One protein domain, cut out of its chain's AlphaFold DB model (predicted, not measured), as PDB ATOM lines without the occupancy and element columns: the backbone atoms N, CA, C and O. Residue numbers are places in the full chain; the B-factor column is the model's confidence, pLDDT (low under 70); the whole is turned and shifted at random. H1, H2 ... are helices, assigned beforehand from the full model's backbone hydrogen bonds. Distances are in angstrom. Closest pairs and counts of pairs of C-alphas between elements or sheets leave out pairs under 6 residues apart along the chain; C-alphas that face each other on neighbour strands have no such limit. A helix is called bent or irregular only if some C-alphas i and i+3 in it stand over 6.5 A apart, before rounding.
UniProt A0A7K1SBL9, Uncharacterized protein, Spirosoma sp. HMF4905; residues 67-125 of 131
ATOM      1  N   PRO A  67     269.840 195.549 185.709       57.00
ATOM      2  CA  PRO A  67     269.607 195.889 184.300       57.00
ATOM      3  C   PRO A  67     269.659 197.404 184.030       57.00
ATOM      4  O   PRO A  67     269.874 197.836 182.902       57.00
ATOM      5  N   ILE A  68     269.466 198.226 185.068       60.84
ATOM      6  CA  ILE A  68     269.450 199.694 184.971       60.84
ATOM      7  C   ILE A  68     270.809 200.239 184.512       60.84
ATOM      8  O   ILE A  68     270.850 201.211 183.767       60.84
ATOM      9  N   GLU A  69     271.913 199.623 184.934       59.22
ATOM     10  CA  GLU A  69     273.263 200.106 184.627       59.22
ATOM     11  C   GLU A  69     273.587 199.935 183.138       59.22
ATOM     12  O   GLU A  69     274.041 200.881 182.496       59.22
ATOM     13  N   GLU A  70     273.210 198.801 182.542       62.38
ATOM     14  CA  GLU A  70     273.447 198.553 181.115       62.38
ATOM     15  C   GLU A  70     272.438 199.252 180.200       62.38
ATOM     16  O   GLU A  70     272.803 199.713 179.118       62.38
ATOM     17  N   ILE A  71     271.197 199.447 180.660       64.12
ATOM     18  CA  ILE A  71     270.237 200.353 180.014       64.12
ATOM     19  C   ILE A  71     270.781 201.790 180.001       64.12
ATOM     20  O   ILE A  71     270.710 202.459 178.968       64.12
ATOM     21  N   ASN A  72     271.360 202.258 181.110       63.53
ATOM     22  CA  ASN A  72     271.962 203.588 181.196       63.53
ATOM     23  C   ASN A  72     273.198 203.707 180.295       63.53
ATOM     24  O   ASN A  72     273.273 204.660 179.525       63.53
ATOM     25  N   ASN A  73     274.111 202.729 180.309       65.75
ATOM     26  CA  ASN A  73     275.277 202.684 179.415       65.75
ATOM     27  C   ASN A  73     274.872 202.686 177.931       65.75
ATOM     28  O   ASN A  73     275.542 203.298 177.094       65.75
ATOM     29  N   LEU A  74     273.781 201.995 177.585       65.88
ATOM     30  CA  LEU A  74     273.243 201.963 176.228       65.88
ATOM     31  C   LEU A  74     272.661 203.327 175.835       65.88
ATOM     32  O   LEU A  74     273.025 203.851 174.785       65.88
ATOM     33  N   LEU A  75     271.820 203.927 176.687       66.19
ATOM     34  CA  LEU A  75     271.248 205.263 176.480       66.19
ATOM     35  C   LEU A  75     272.328 206.351 176.403       66.19
ATOM     36  O   LEU A  75     272.258 207.207 175.525       66.19
ATOM     37  N   GLU A  76     273.344 206.303 177.265       66.12
ATOM     38  CA  GLU A  76     274.465 207.246 177.264       66.12
ATOM     39  C   GLU A  76     275.240 207.168 175.949       66.12
ATOM     40  O   GLU A  76     275.396 208.188 175.276       66.12
ATOM     41  N   LYS A  77     275.656 205.969 175.515       65.00
ATOM     42  CA  LYS A  77     276.313 205.782 174.208       65.00
ATOM     43  C   LYS A  77     275.452 206.302 173.061       65.00
ATOM     44  O   LYS A  77     275.979 206.897 172.125       65.00
ATOM     45  N   TRP A  78     274.138 206.103 173.126       62.03
ATOM     46  CA  TRP A  78     273.216 206.528 172.076       62.03
ATOM     47  C   TRP A  78     273.034 208.054 172.018       62.03
ATOM     48  O   TRP A  78     273.005 208.622 170.930       62.03
ATOM     49  N   LEU A  79     272.991 208.727 173.173       60.25
ATOM     50  CA  LEU A  79     272.877 210.187 173.287       60.25
ATOM     51  C   LEU A  79     274.208 210.928 173.059       60.25
ATOM     52  O   LEU A  79     274.196 212.087 172.655       60.25
ATOM     53  N   THR A  80     275.347 210.280 173.320       61.91
ATOM     54  CA  THR A  80     276.691 210.868 173.153       61.91
ATOM     55  C   THR A  80     277.339 210.563 171.801       61.91
ATOM     56  O   THR A  80     278.336 211.197 171.457       61.91
ATOM     57  N   THR A  81     276.790 209.636 171.005       60.69
ATOM     58  CA  THR A  81     277.297 209.341 169.654       60.69
ATOM     59  C   THR A  81     277.058 210.543 168.726       60.69
ATOM     60  O   THR A  81     275.905 210.816 168.387       60.69
ATOM     61  N   PRO A  82     278.105 211.231 168.216       52.00
ATOM     62  CA  PRO A  82     277.949 212.494 167.477       52.00
ATOM     63  C   PRO A  82     277.225 212.392 166.123       52.00
ATOM     64  O   PRO A  82     277.010 213.405 165.465       52.00
ATOM     65  N   ALA A  83     276.897 211.175 165.681       55.91
ATOM     66  CA  ALA A  83     276.201 210.897 164.426       55.91
ATOM     67  C   ALA A  83     274.664 210.839 164.563       55.91
ATOM     68  O   ALA A  83     273.974 210.743 163.548       55.91
ATOM     69  N   VAL A  84     274.116 210.875 165.784       58.22
ATOM     70  CA  VAL A  84     272.666 210.800 166.023       58.22
ATOM     71  C   VAL A  84     272.080 212.211 166.099       58.22
ATOM     72  O   VAL A  84     271.998 212.810 167.169       58.22
ATOM     73  N   ASP A  85     271.636 212.751 164.961       64.94
ATOM     74  CA  ASP A  85     270.819 213.969 164.974       64.94
ATOM     75  C   ASP A  85     269.439 213.655 165.571       64.94
ATOM     76  O   ASP A  85     268.592 213.031 164.929       64.94
ATOM     77  N   LEU A  86     269.201 214.089 166.809       62.94
ATOM     78  CA  LEU A  86     267.914 213.935 167.496       62.94
ATOM     79  C   LEU A  86     266.794 214.795 166.874       62.94
ATOM     80  O   LEU A  86     265.624 214.599 167.205       62.94
ATOM     81  N   SER A  87     267.131 215.711 165.960       63.78
ATOM     82  CA  SER A  87     266.168 216.439 165.122       63.78
ATOM     83  C   SER A  87     265.550 215.541 164.042       63.78
ATOM     84  O   SER A  87     264.454 215.836 163.553       63.78
ATOM     85  N   ASP A  88     266.205 214.428 163.682       72.94
ATOM     86  CA  ASP A  88     265.616 213.403 162.824       72.94
ATOM     87  C   ASP A  88     264.485 212.683 163.576       72.94
ATOM     88  O   ASP A  88     264.651 212.105 164.657       72.94
ATOM     89  N   LYS A  89     263.302 212.680 162.957       71.56
ATOM     90  CA  LYS A  89     262.094 212.030 163.473       71.56
ATOM     91  C   LYS A  89     262.275 210.527 163.704       71.56
ATOM     92  O   LYS A  89     261.590 209.980 164.566       71.56
ATOM     93  N   ASN A  90     263.162 209.857 162.968       73.62
ATOM     94  CA  ASN A  90     263.482 208.446 163.178       73.62
ATOM     95  C   ASN A  90     264.267 208.239 164.477       73.62
ATOM     96  O   ASN A  90     263.876 207.390 165.278       73.62
ATOM     97  N   ASN A  91     265.286 209.063 164.730       68.00
ATOM     98  CA  ASN A  91     266.093 209.003 165.951       68.00
ATOM     99  C   ASN A  91     265.244 209.364 167.181       68.00
ATOM    100  O   ASN A  91     265.233 208.633 168.172       68.00
ATOM    101  N   ALA A  92     264.420 210.413 167.086       67.38
ATOM    102  CA  ALA A  92     263.454 210.773 168.126       67.38
ATOM    103  C   ALA A  92     262.413 209.660 168.391       67.38
ATOM    104  O   ALA A  92     262.057 209.386 169.541       67.38
ATOM    105  N   ARG A  93     261.936 208.971 167.342       72.88
ATOM    106  CA  ARG A  93     261.024 207.822 167.473       72.88
ATOM    107  C   ARG A  93     261.703 206.629 168.141       72.88
ATOM    108  O   ARG A  93     261.084 205.996 168.990       72.88
ATOM    109  N   GLN A  94     262.941 206.319 167.772       71.62
ATOM    110  CA  GLN A  94     263.731 205.245 168.374       71.62
ATOM    111  C   GLN A  94     264.037 205.534 169.852       71.62
ATOM    112  O   GLN A  94     263.821 204.653 170.681       71.62
ATOM    113  N   LEU A  95     264.387 206.775 170.216       70.19
ATOM    114  CA  LEU A  95     264.517 207.196 171.619       70.19
ATOM    115  C   LEU A  95     263.199 207.009 172.388       70.19
ATOM    116  O   LEU A  95     263.191 206.468 173.491       70.19
ATOM    117  N   SER A  96     262.063 207.393 171.793       72.19
ATOM    118  CA  SER A  96     260.741 207.176 172.398       72.19
ATOM    119  C   SER A  96     260.406 205.689 172.584       72.19
ATOM    120  O   SER A  96     259.773 205.330 173.577       72.19
ATOM    121  N   LEU A  97     260.826 204.818 171.661       74.69
ATOM    122  CA  LEU A  97     260.662 203.366 171.785       74.69
ATOM    123  C   LEU A  97     261.565 202.783 172.881       74.69
ATOM    124  O   LEU A  97     261.073 201.990 173.678       74.69
ATOM    125  N   MET A  98     262.822 203.227 172.981       72.25
ATOM    126  CA  MET A  98     263.722 202.856 174.079       72.25
ATOM    127  C   MET A  98     263.141 203.249 175.438       72.25
ATOM    128  O   MET A  98     263.005 202.400 176.308       72.25
ATOM    129  N   LEU A  99     262.707 204.501 175.613       72.62
ATOM    130  CA  LEU A  99     262.109 204.961 176.874       72.62
ATOM    131  C   LEU A  99     260.841 204.171 177.244       72.62
ATOM    132  O   LEU A  99     260.628 203.858 178.413       72.62
ATOM    133  N   LYS A 100     260.017 203.790 176.259       75.81
ATOM    134  CA  LYS A 100     258.857 202.909 176.485       75.81
ATOM    135  C   LYS A 100     259.260 201.498 176.906       75.81
ATOM    136  O   LYS A 100     258.608 200.941 177.782       75.81
ATOM    137  N   LEU A 101     260.315 200.937 176.312       77.00
ATOM    138  CA  LEU A 101     260.854 199.638 176.712       77.00
ATOM    139  C   LEU A 101     261.399 199.686 178.147       77.00
ATOM    140  O   LEU A 101     261.084 198.803 178.935       77.00
ATOM    141  N   VAL A 102     262.135 200.738 178.517       74.12
ATOM    142  CA  VAL A 102     262.633 200.928 179.890       74.12
ATOM    143  C   VAL A 102     261.482 201.024 180.894       74.12
ATOM    144  O   VAL A 102     261.513 200.333 181.908       74.12
ATOM    145  N   ASN A 103     260.437 201.806 180.600       74.19
ATOM    146  CA  ASN A 103     259.256 201.888 181.464       74.19
ATOM    147  C   ASN A 103     258.557 200.526 181.613       74.19
ATOM    148  O   ASN A 103     258.274 200.112 182.732       74.19
ATOM    149  N   PHE A 104     258.349 199.799 180.508       78.69
ATOM    150  CA  PHE A 104     257.766 198.454 180.532       78.69
ATOM    151  C   PHE A 104     258.582 197.480 181.396       78.69
ATOM    152  O   PHE A 104     258.014 196.725 182.181       78.69
ATOM    153  N   LEU A 105     259.912 197.515 181.291       75.38
ATOM    154  CA  LEU A 105     260.797 196.696 182.118       75.38
ATOM    155  C   LEU A 105     260.651 197.054 183.611       75.38
ATOM    156  O   LEU A 105     260.487 196.164 184.444       75.38
ATOM    157  N   VAL A 106     260.626 198.344 183.967       75.62
ATOM    158  CA  VAL A 106     260.383 198.788 185.354       75.62
ATOM    159  C   VAL A 106     259.031 198.278 185.876       75.62
ATOM    160  O   VAL A 106     258.993 197.656 186.940       75.62
ATOM    161  N   GLU A 107     257.951 198.442 185.109       78.19
ATOM    162  CA  GLU A 107     256.609 197.934 185.444       78.19
ATOM    163  C   GLU A 107     256.586 196.401 185.616       78.19
ATOM    164  O   GLU A 107     255.940 195.879 186.532       78.19
ATOM    165  N   LEU A 108     257.332 195.665 184.783       78.69
ATOM    166  CA  LEU A 108     257.475 194.210 184.865       78.69
ATOM    167  C   LEU A 108     258.169 193.784 186.169       78.69
ATOM    168  O   LEU A 108     257.690 192.874 186.849       78.69
ATOM    169  N   ARG A 109     259.242 194.477 186.578       74.25
ATOM    170  CA  ARG A 109     259.947 194.216 187.849       74.25
ATOM    171  C   ARG A 109     259.078 194.482 189.068       74.25
ATOM    172  O   ARG A 109     259.099 193.699 190.021       74.25
ATOM    173  N   GLU A 110     258.337 195.586 189.066       76.88
ATOM    174  CA  GLU A 110     257.418 195.929 190.153       76.88
ATOM    175  C   GLU A 110     256.288 194.898 190.257       76.88
ATOM    176  O   GLU A 110     255.966 194.430 191.352       76.88
ATOM    177  N   SER A 111     255.754 194.461 189.114       77.38
ATOM    178  CA  SER A 111     254.756 193.391 189.028       77.38
ATOM    179  C   SER A 111     255.294 192.055 189.550       77.38
ATOM    180  O   SER A 111     254.636 191.413 190.370       77.38
ATOM    181  N   HIS A 112     256.511 191.660 189.156       75.62
ATOM    182  CA  HIS A 112     257.171 190.447 189.649       75.62
ATOM    183  C   HIS A 112     257.417 190.501 191.165       75.62
ATOM    184  O   HIS A 112     257.098 189.560 191.890       75.62
ATOM    185  N   THR A 113     257.896 191.641 191.672       75.94
ATOM    186  CA  THR A 113     258.141 191.851 193.111       75.94
ATOM    187  C   THR A 113     256.841 191.771 193.922       75.94
ATOM    188  O   THR A 113     256.814 191.168 194.997       75.94
ATOM    189  N   ASN A 114     255.739 192.323 193.400       80.94
ATOM    190  CA  ASN A 114     254.411 192.195 194.007       80.94
ATOM    191  C   ASN A 114     253.898 190.746 193.986       80.94
ATOM    192  O   ASN A 114     253.364 190.282 194.994       80.94
ATOM    193  N   LEU A 115     254.083 190.015 192.882       81.31
ATOM    194  CA  LEU A 115     253.727 188.595 192.771       81.31
ATOM    195  C   LEU A 115     254.495 187.731 193.779       81.31
ATOM    196  O   LEU A 115     253.878 186.950 194.505       81.31
ATOM    197  N   GLU A 116     255.812 187.922 193.906       80.88
ATOM    198  CA  GLU A 116     256.613 187.258 194.941       80.88
ATOM    199  C   GLU A 116     256.100 187.560 196.355       80.88
ATOM    200  O   GLU A 116     256.019 186.658 197.192       80.88
ATOM    201  N   TYR A 117     255.771 188.823 196.643       80.12
ATOM    202  CA  TYR A 117     255.256 189.230 197.950       80.12
ATOM    203  C   TYR A 117     253.907 188.565 198.260       80.12
ATOM    204  O   TYR A 117     253.723 188.048 199.365       80.12
ATOM    205  N   MET A 118     252.991 188.515 197.287       82.06
ATOM    206  CA  MET A 118     251.708 187.810 197.409       82.06
ATOM    207  C   MET A 118     251.925 186.316 197.688       82.06
ATOM    208  O   MET A 118     251.434 185.813 198.699       82.06
ATOM    209  N   ALA A 119     252.738 185.632 196.875       82.00
ATOM    210  CA  ALA A 119     253.014 184.201 197.016       82.00
ATOM    211  C   ALA A 119     253.641 183.851 198.381       82.00
ATOM    212  O   ALA A 119     253.200 182.921 199.062       82.00
ATOM    213  N   LYS A 120     254.619 184.643 198.841       81.81
ATOM    214  CA  LYS A 120     255.239 184.489 200.172       81.81
ATOM    215  C   LYS A 120     254.217 184.677 201.300       81.81
ATOM    216  O   LYS A 120     254.279 183.974 202.309       81.81
ATOM    217  N   ARG A 121     253.254 185.588 201.132       80.38
ATOM    218  CA  ARG A 121     252.212 185.884 202.127       80.38
ATOM    219  C   ARG A 121     251.110 184.820 202.181       80.38
ATOM    220  O   ARG A 121     250.554 184.589 203.254       80.38
ATOM    221  N   GLU A 122     250.805 184.159 201.068       74.62
ATOM    222  CA  GLU A 122     249.888 183.011 201.033       74.62
ATOM    223  C   GLU A 122     250.516 181.766 201.666       74.62
ATOM    224  O   GLU A 122     249.899 181.151 202.540       74.62
ATOM    225  N   ALA A 123     251.779 181.464 201.340       73.62
ATOM    226  CA  ALA A 123     252.528 180.369 201.961       73.62
ATOM    227  C   ALA A 123     252.593 180.496 203.497       73.62
ATOM    228  O   ALA A 123     252.391 179.520 204.219       73.62
ATOM    229  N   GLN A 124     252.791 181.716 204.013       70.31
ATOM    230  CA  GLN A 124     252.784 181.985 205.457       70.31
ATOM    231  C   GLN A 124     251.406 181.801 206.110       70.31
ATOM    232  O   GLN A 124     251.341 181.374 207.258       70.31
ATOM    233  N   LYS A 125     250.299 182.075 205.407       63.88
ATOM    234  CA  LYS A 125     248.944 181.840 205.940       63.88
ATOM    235  C   LYS A 125     248.584 180.355 206.004       63.88
ATOM    236  O   LYS A 125     247.892 179.953 206.933       63.88
TER     237      LYS A 125
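This is residues 67 to 125 of the 131 residues of an uncharacterized protein of Spirosoma sp. HMF4905 (UniProt A0A7K1SBL9). One long straight helix, H2, runs the length of the model, and a shorter helix, H1, lies nearly antiparallel to its first part, joined to it by a loop at one end, like a J with a short arm. The two helices come close at a single place, and residues 107 to 125 of H2 stick out free beyond the body. The printed part has 59 residues with two named helices, H1 then H2, and no named strand; its class is all helix. It is extended, with a radius of gyration of the C-alphas of 17.3 A, and its C-alphas span 57 by 20 by 7 A.

Find C-alpha 89 at (262.094, 212.030, 163.473); from there H2, residues 89 to 125, runs 53.7 A to C-alpha 125 at (248.944, 181.840, 205.940). Then look back to C-alpha 67 at (269.607, 195.889, 184.300), where H1, residues 67 to 80, begins; it runs 20.0 A to C-alpha 80. Neither helix is bent.

Start at Val 102 in H2 and look across to Ile 71 in H1: their C-alphas, the closest of the two helices, are 7.6 A apart. H1 and H2 are close but not clearly touching, with 1 pair of C-alphas within 8 A. Their lines stand at a shallow tilt of 9 degrees, and they run opposite ways. Their centres are 17.7 A apart. In both H1 and H2 every backbone O i to N i+4 pair is within hydrogen-bond range.

The outline is a rod, and the C-alphas of Ala 83 and Lys 125, the two farthest apart, are 57.5 A from each other. Without residues 107 to 125, which stand free, the body has 40 residues and spans 27 by 17 by 7 A. The printed part has no cut, and the link from H1 to H2, 8 residues, is short. Look to the B-factor column for the pLDDT: its mean over the printed part is 70.5, and it is under 70 at residues 67 to 87, 91 to 92 and 125.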